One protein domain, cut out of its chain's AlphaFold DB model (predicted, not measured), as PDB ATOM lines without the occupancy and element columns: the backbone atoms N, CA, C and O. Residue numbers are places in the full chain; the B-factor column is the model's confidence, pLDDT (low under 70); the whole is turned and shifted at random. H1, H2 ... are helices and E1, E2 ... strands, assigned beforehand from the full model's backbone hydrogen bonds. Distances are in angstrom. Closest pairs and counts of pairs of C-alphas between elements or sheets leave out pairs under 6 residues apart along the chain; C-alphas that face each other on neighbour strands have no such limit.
ATOM      1  N   PRO A   2     205.420 114.727 241.830       92.19
ATOM      2  CA  PRO A   2     205.986 114.006 242.977       92.19
ATOM      3  C   PRO A   2     205.710 114.750 244.290       92.19
ATOM      4  O   PRO A   2     205.480 115.962 244.220       92.19
ATOM      5  N   PRO A   3     205.755 114.069 245.451       92.94
ATOM      6  CA  PRO A   3     205.666 114.714 246.759       92.94
ATOM      7  C   PRO A   3     206.590 115.928 246.862       92.94
ATOM      8  O   PRO A   3     207.773 115.834 246.524       92.94
ATOM      9  N   GLN A   4     206.056 117.057 247.320       90.81
ATOM     10  CA  GLN A   4     206.828 118.282 247.516       90.81
ATOM     11  C   GLN A   4     206.859 118.700 248.992       90.81
ATOM     12  O   GLN A   4     205.908 118.436 249.725       90.81
ATOM     13  N   PRO A   5     207.919 119.399 249.449       90.75
ATOM     14  CA  PRO A   5     207.977 119.925 250.815       90.75
ATOM     15  C   PRO A   5     206.895 120.970 251.121       90.75
ATOM     16  O   PRO A   5     206.501 121.129 252.272       90.75
ATOM     17  N   GLN A   6     206.443 121.708 250.102       92.31
ATOM     18  CA  GLN A   6     205.376 122.699 250.209       92.31
ATOM     19  C   GLN A   6     204.218 122.313 249.282       92.31
ATOM     20  O   GLN A   6     204.465 122.023 248.108       92.31
ATOM     21  N   PRO A   7     202.967 122.332 249.781       88.38
ATOM     22  CA  PRO A   7     201.784 122.062 248.977       88.38
ATOM     23  C   PRO A   7     201.726 122.950 247.724       88.38
ATOM     24  O   PRO A   7     201.847 124.176 247.838       88.38
ATOM     25  N   PRO A   8     201.507 122.381 246.528       90.00
ATOM     26  CA  PRO A   8     201.302 123.178 245.332       90.00
ATOM     27  C   PRO A   8     199.940 123.882 245.372       90.00
ATOM     28  O   PRO A   8     198.994 123.416 246.002       90.00
ATOM     29  N   ARG A   9     199.821 125.015 244.668       89.12
ATOM     30  CA  ARG A   9     198.607 125.855 244.713       89.12
ATOM     31  C   ARG A   9     197.464 125.366 243.820       89.12
ATOM     32  O   ARG A   9     196.312 125.469 244.219       89.12
ATOM     33  N   ASN A  10     197.778 124.885 242.615       88.56
ATOM     34  CA  ASN A  10     196.773 124.642 241.564       88.56
ATOM     35  C   ASN A  10     196.548 123.158 241.244       88.56
ATOM     36  O   ASN A  10     195.564 122.811 240.601       88.56
ATOM     37  N   HIS A  11     197.462 122.283 241.665       90.88
ATOM     38  CA  HIS A  11     197.386 120.844 241.432       90.88
ATOM     39  C   HIS A  11     197.859 120.104 242.671       90.88
ATOM     40  O   HIS A  11     198.770 120.569 243.351       90.88
ATOM     41  N   ASN A  12     197.314 118.917 242.904       93.44
ATOM     42  CA  ASN A  12     197.826 118.046 243.947       93.44
ATOM     43  C   ASN A  12     199.207 117.498 243.554       93.44
ATOM     44  O   ASN A  12     199.475 117.128 242.400       93.44
ATOM     45  N   ASP A  13     200.096 117.414 244.535       95.00
ATOM     46  CA  ASP A  13     201.167 116.434 244.480       95.00
ATOM     47  C   ASP A  13     200.619 115.046 244.858       95.00
ATOM     48  O   ASP A  13     199.432 114.883 245.165       95.00
ATOM     49  N   LEU A  14     201.463 114.017 244.782       93.88
ATOM     50  CA  LEU A  14     201.020 112.659 245.083       93.88
ATOM     51  C   LEU A  14     200.536 112.513 246.535       93.88
ATOM     52  O   LEU A  14     199.561 111.806 246.777       93.88
ATOM     53  N   THR A  15     201.165 113.212 247.482       94.31
ATOM     54  CA  THR A  15     200.788 113.178 248.900       94.31
ATOM     55  C   THR A  15     199.362 113.679 249.107       94.31
ATOM     56  O   THR A  15     198.541 112.968 249.683       94.31
ATOM     57  N   LEU A  16     199.036 114.866 248.590       96.25
ATOM     58  CA  LEU A  16     197.703 115.459 248.724       96.25
ATOM     59  C   LEU A  16     196.630 114.643 247.997       96.25
ATOM     60  O   LEU A  16     195.508 114.504 248.489       96.25
ATOM     61  N   ALA A  17     196.970 114.071 246.837       96.19
ATOM     62  CA  ALA A  17     196.057 113.203 246.104       96.19
ATOM     63  C   ALA A  17     195.714 111.941 246.913       96.19
ATOM     64  O   ALA A  17     194.539 111.606 247.055       96.19
ATOM     65  N   LEU A  18     196.718 111.282 247.499       95.44
ATOM     66  CA  LEU A  18     196.513 110.097 248.335       95.44
ATOM     67  C   LEU A  18     195.767 110.419 249.635       95.44
ATOM     68  O   LEU A  18     194.870 109.670 250.002       95.44
ATOM     69  N   GLN A  19     196.064 111.545 250.287       96.38
ATOM     70  CA  GLN A  19     195.316 112.002 251.465       96.38
ATOM     71  C   GLN A  19     193.838 112.250 251.146       96.38
ATOM     72  O   GLN A  19     192.964 111.879 251.924       96.38
ATOM     73  N   THR A  20     193.548 112.841 249.986       96.94
ATOM     74  CA  THR A  20     192.168 113.058 249.530       96.94
ATOM     75  C   THR A  20     191.443 111.726 249.324       96.94
ATOM     76  O   THR A  20     190.309 111.559 249.769       96.94
ATOM     77  N   ILE A  21     192.101 110.758 248.678       97.75
ATOM     78  CA  ILE A  21     191.550 109.413 248.457       97.75
ATOM     79  C   ILE A  21     191.288 108.712 249.794       97.75
ATOM     80  O   ILE A  21     190.209 108.154 249.981       97.75
ATOM     81  N   ASP A  22     192.229 108.783 250.733       96.69
ATOM     82  CA  ASP A  22     192.097 108.180 252.060       96.69
ATOM     83  C   ASP A  22     190.926 108.777 252.858       96.69
ATOM     84  O   ASP A  22     190.157 108.046 253.477       96.69
ATOM     85  N   GLN A  23     190.706 110.093 252.772       98.00
ATOM     86  CA  GLN A  23     189.578 110.753 253.438       98.00
ATOM     87  C   GLN A  23     188.222 110.379 252.824       98.00
ATOM     88  O   GLN A  23     187.251 110.157 253.551       98.00
ATOM     89  N   LEU A  24     188.143 110.301 251.493       97.94
ATOM     90  CA  LEU A  24     186.897 109.999 250.782       97.94
ATOM     91  C   LEU A  24     186.561 108.501 250.758       97.94
ATOM     92  O   LEU A  24     185.394 108.147 250.605       97.94
ATOM     93  N   ARG A  25     187.565 107.628 250.915       96.56
ATOM     94  CA  ARG A  25     187.453 106.157 250.896       96.56
ATOM     95  C   ARG A  25     186.665 105.602 249.695       96.56
ATOM     96  O   ARG A  25     185.711 104.843 249.887       96.56
ATOM     97  N   PRO A  26     187.025 105.949 248.445       97.12
ATOM     98  CA  PRO A  26     186.369 105.382 247.276       97.12
ATOM     99  C   PRO A  26     186.755 103.907 247.087       97.12
ATOM    100  O   PRO A  26     187.859 103.489 247.430       97.12
ATOM    101  N   GLY A  27     185.877 103.117 246.459       96.56
ATOM    102  CA  GLY A  27     186.182 101.716 246.132       96.56
ATOM    103  C   GLY A  27     187.305 101.546 245.094       96.56
ATOM    104  O   GLY A  27     188.015 100.544 245.112       96.56
ATOM    105  N   LYS A  28     187.482 102.530 244.203       96.62
ATOM    106  CA  LYS A  28     188.614 102.665 243.272       96.62
ATOM    107  C   LYS A  28     188.917 104.148 243.062       96.62
ATOM    108  O   LYS A  28     187.995 104.957 243.000       96.62
ATOM    109  N   ALA A  29     190.188 104.487 242.886       97.12
ATOM    110  CA  ALA A  29     190.635 105.820 242.504       97.12
ATOM    111  C   ALA A  29     191.595 105.741 241.313       97.12
ATOM    112  O   ALA A  29     192.424 104.836 241.231       97.12
ATOM    113  N   VAL A  30     191.502 106.707 240.401       96.56
ATOM    114  CA  VAL A  30     192.397 106.821 239.244       96.56
ATOM    115  C   VAL A  30     193.115 108.157 239.312       96.56
ATOM    116  O   VAL A  30     192.484 109.211 239.248       96.56
ATOM    117  N   LEU A  31     194.438 108.117 239.429       95.56
ATOM    118  CA  LEU A  31     195.282 109.294 239.288       95.56
ATOM    119  C   LEU A  31     195.467 109.581 237.795       95.56
ATOM    120  O   LEU A  31     196.000 108.753 237.062       95.56
ATOM    121  N   THR A  32     195.023 110.754 237.353       94.44
ATOM    122  CA  THR A  32     195.176 111.249 235.975       94.44
ATOM    123  C   THR A  32     196.006 112.540 235.957       94.44
ATOM    124  O   THR A  32     196.477 112.987 237.005       94.44
ATOM    125  N   HIS A  33     196.209 113.137 234.778       93.00
ATOM    126  CA  HIS A  33     197.037 114.332 234.574       93.00
ATOM    127  C   HIS A  33     198.461 114.167 235.139       93.00
ATOM    128  O   HIS A  33     199.002 115.035 235.830       93.00
ATOM    129  N   ILE A  34     199.081 113.022 234.852       92.12
ATOM    130  CA  ILE A  34     200.438 112.703 235.294       92.12
ATOM    131  C   ILE A  34     201.447 113.456 234.418       92.12
ATOM    132  O   ILE A  34     201.683 113.102 233.269       92.12
ATOM    133  N   GLY A  35     202.052 114.514 234.962       90.00
ATOM    134  CA  GLY A  35     203.152 115.216 234.293       90.00
ATOM    135  C   GLY A  35     204.455 114.402 234.282       90.00
ATOM    136  O   GLY A  35     204.670 113.560 235.156       90.00
ATOM    137  N   HIS A  36     205.366 114.717 233.354       91.62
ATOM    138  CA  HIS A  36     206.620 113.974 233.132       91.62
ATOM    139  C   HIS A  36     207.481 113.778 234.387       91.62
ATOM    140  O   HIS A  36     208.063 112.717 234.579       91.62
ATOM    141  N   THR A  37     207.541 114.772 235.278       91.94
ATOM    142  CA  THR A  37     208.310 114.659 236.528       91.94
ATOM    143  C   THR A  37     207.728 113.607 237.471       91.94
ATOM    144  O   THR A  37     208.478 112.906 238.139       91.94
ATOM    145  N   LEU A  38     206.395 113.494 237.540       92.00
ATOM    146  CA  LEU A  38     205.748 112.469 238.359       92.00
ATOM    147  C   LEU A  38     205.921 111.087 237.731       92.00
ATOM    148  O   LEU A  38     206.217 110.143 238.451       92.00
ATOM    149  N   ASP A  39     205.797 110.987 236.411       91.44
ATOM    150  CA  ASP A  39     205.998 109.729 235.688       91.44
ATOM    151  C   ASP A  39     207.423 109.177 235.889       91.44
ATOM    152  O   ASP A  39     207.601 108.037 236.313       91.44
ATOM    153  N   ALA A  40     208.449 110.022 235.721       92.00
ATOM    154  CA  ALA A  40     209.844 109.655 235.981       92.00
ATOM    155  C   ALA A  40     210.096 109.241 237.436       92.00
ATOM    156  O   ALA A  40     210.813 108.277 237.698       92.00
ATOM    157  N   TRP A  41     209.482 109.946 238.388       91.00
ATOM    158  CA  TRP A  41     209.587 109.613 239.805       91.00
ATOM    159  C   TRP A  41     208.952 108.253 240.129       91.00
ATOM    160  O   TRP A  41     209.538 107.470 240.873       91.00
ATOM    161  N   LEU A  42     207.798 107.936 239.528       89.31
ATOM    162  CA  LEU A  42     207.116 106.649 239.702       89.31
ATOM    163  C   LEU A  42     207.929 105.474 239.141       89.31
ATOM    164  O   LEU A  42     207.884 104.388 239.710       89.31
ATOM    165  N   MET A  43     208.691 105.679 238.062       88.81
ATOM    166  CA  MET A  43     209.560 104.644 237.484       88.81
ATOM    167  C   MET A  43     210.749 104.269 238.384       88.81
ATOM    168  O   MET A  43     211.264 103.158 238.279       88.81
ATOM    169  N   GLY A  44     211.200 105.181 239.251       85.12
ATOM    170  CA  GLY A  44     212.383 104.992 240.097       85.12
ATOM    171  C   GLY A  44     212.117 104.370 241.472       85.12
ATOM    172  O   GLY A  44     213.068 104.150 242.222       85.12
ATOM    173  N   LEU A  45     210.856 104.113 241.833       74.75
ATOM    174  CA  LEU A  45     210.476 103.637 243.165       74.75
ATOM    175  C   LEU A  45     210.051 102.161 243.176       74.75
ATOM    176  O   LEU A  45     209.444 101.686 242.216       74.75
ATOM    177  N   PRO A  46     210.298 101.434 244.284       57.88
ATOM    178  CA  PRO A  46     209.644 100.153 244.516       57.88
ATOM    179  C   PRO A  46     208.116 100.332 244.631       57.88
ATOM    180  O   PRO A  46     207.647 101.411 245.011       57.88
ATOM    181  N   PRO A  47     207.318  99.294 244.317       57.94
ATOM    182  CA  PRO A  47     205.864  99.400 244.323       57.94
ATOM    183  C   PRO A  47     205.350  99.571 245.766       57.94
ATOM    184  O   PRO A  47     205.877  98.967 246.692       57.94
ATOM    185  N   GLY A  48     204.306 100.347 246.035       70.75
ATOM    186  CA  GLY A  48     203.411 100.977 245.086       70.75
ATOM    187  C   GLY A  48     202.338 101.800 245.784       70.75
ATOM    188  O   GLY A  48     202.311 101.960 247.005       70.75
ATOM    189  N   LEU A  49     201.453 102.338 244.955       85.94
ATOM    190  CA  LEU A  49     200.239 102.997 245.404       85.94
ATOM    191  C   LEU A  49     199.352 101.995 246.165       85.94
ATOM    192  O   LEU A  49     199.479 100.784 245.956       85.94
ATOM    193  N   PRO A  50     198.432 102.470 247.022       91.56
ATOM    194  CA  PRO A  50     197.430 101.598 247.623       91.56
ATOM    195  C   PRO A  50     196.711 100.776 246.545       91.56
ATOM    196  O   PRO A  50     196.434 101.293 245.469       91.56
ATOM    197  N   GLY A  51     196.368  99.514 246.820       92.06
ATOM    198  CA  GLY A  51     195.865  98.587 245.788       92.06
ATOM    199  C   GLY A  51     194.561  98.999 245.082       92.06
ATOM    200  O   GLY A  51     194.236  98.451 244.035       92.06
ATOM    201  N   HIS A  52     193.821  99.969 245.627       94.69
ATOM    202  CA  HIS A  52     192.624 100.551 245.009       94.69
ATOM    203  C   HIS A  52     192.920 101.828 244.195       94.69
ATOM    204  O   HIS A  52     191.997 102.432 243.649       94.69
ATOM    205  N   VAL A  53     194.184 102.253 244.124       95.81
ATOM    206  CA  VAL A  53     194.647 103.447 243.412       95.81
ATOM    207  C   VAL A  53     195.404 103.022 242.160       95.81
ATOM    208  O   VAL A  53     196.392 102.294 242.213       95.81
ATOM    209  N   LEU A  54     194.942 103.513 241.017       94.75
ATOM    210  CA  LEU A  54     195.467 103.194 239.697       94.75
ATOM    211  C   LEU A  54     196.091 104.442 239.072       94.75
ATOM    212  O   LEU A  54     195.593 105.551 239.265       94.75
ATOM    213  N   ILE A  55     197.150 104.265 238.282       94.00
ATOM    214  CA  ILE A  55     197.631 105.313 237.376       94.00
ATOM    215  C   ILE A  55     196.846 105.205 236.073       94.00
ATOM    216  O   ILE A  55     196.938 104.193 235.378       94.00
ATOM    217  N   GLY A  56     196.081 106.246 235.753       94.38
ATOM    218  CA  GLY A  56     195.393 106.359 234.476       94.38
ATOM    219  C   GLY A  56     196.397 106.420 233.328       94.38
ATOM    220  O   GLY A  56     197.418 107.103 233.419       94.38
ATOM    221  N   ARG A  57     196.096 105.708 232.242       92.81
ATOM    222  CA  ARG A  57     196.827 105.792 230.974       92.81
ATOM    223  C   ARG A  57     195.856 106.074 229.839       92.81
ATOM    224  O   ARG A  57     194.679 105.722 229.930       92.81
ATOM    225  N   ASP A  58     196.350 106.687 228.776       93.75
ATOM    226  CA  ASP A  58     195.540 106.978 227.599       93.75
ATOM    227  C   ASP A  58     194.934 105.681 227.039       93.75
ATOM    228  O   ASP A  58     195.625 104.675 226.870       93.75
ATOM    229  N   GLY A  59     193.621 105.689 226.803       94.69
ATOM    230  CA  GLY A  59     192.875 104.515 226.334       94.69
ATOM    231  C   GLY A  59     192.538 103.468 227.406       94.69
ATOM    232  O   GLY A  59     191.959 102.436 227.073       94.69
ATOM    233  N   MET A  60     192.863 103.704 228.680       95.00
ATOM    234  CA  MET A  60     192.491 102.808 229.778       95.00
ATOM    235  C   MET A  60     190.965 102.761 229.993       95.00
ATOM    236  O   MET A  60     190.314 103.801 230.069       95.00
ATOM    237  N   ALA A  61     190.417 101.551 230.159       93.44
ATOM    238  CA  ALA A  61     189.019 101.283 230.517       93.44
ATOM    239  C   ALA A  61     188.939 100.496 231.842       93.44
ATOM    240  O   ALA A  61     189.848  99.720 232.147       93.44
ATOM    241  N   LEU A  62     187.878 100.720 232.631       87.44
ATOM    242  CA  LEU A  62     187.704 100.207 234.002       87.44
ATOM    243  C   LEU A  62     186.461  99.349 234.210       87.44
ATOM    244  O   LEU A  62     185.451  99.611 233.525       87.44
TER     245      LEU A  62
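AT A GLANCE: This is residues 2 to 62 of the 62 residues of the protein "Phosphonate metabolism protein PhnP" of Pseudomonas savastanoi (UniProt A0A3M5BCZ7). Two short parallel strands, E1 and E2, lie side by side as a very small sheet; the longer helix H1 runs alongside E1, and the shorter helix H2 is set off beyond the strands' last residues. Residues 2 to 13 make a long loop at H1's first end, while residues 43 to 48, of which 43 belongs to H2, stick out. The printed part has 61 residues, in the order H1, E1, H2, E2; its class is mixed, helices and strands, with under half of the residues in named elements. It is compact, with a radius of gyration of the C-alphas of 11.8 A, and spans 32 by 26 by 24 A.

HOW THE PARTS SIT: Begin with H1, residues 14 to 24, and E1, residues 29 to 31: their closest C-alphas, of Ile 21 and Ala 29, are 7.0 A apart. H2, residues 36 to 43, is only just apart from H1, at 8.2 A. E2, residues 53 to 55, is parallel to its neighbour E1 at 31 degrees; look for N 31 and O 54, within hydrogen-bond range at 2.8 A, and N 54 and O 29 at 2.9 A. E1, H2 and E2 form a strand-helix-strand unit, two parallel neighbour strands with a helix between, and its crossover is right-handed. H1 and E2 are only just apart, at 8.4 A. In H1 and H2 every O i to N i+4 pair is within hydrogen-bond range.

IN THESE COORDINATES: Find C-alpha 14 at (201.020, 112.659, 245.083); from there H1 runs 15.5 A to C-alpha 24. E1 covers 6.6 A, H2 10.7 A and E2 7.0 A, ending at C-alpha 55 at (197.631, 105.313, 237.376).

THE WHOLE: The C-alphas farthest apart, of Pro 5 and Ala 61, are 33.5 A apart. The printed part has no cut, and no link is long. Mean pLDDT of the printed part is 91.4; look to residues 46 to 47 for values under 70.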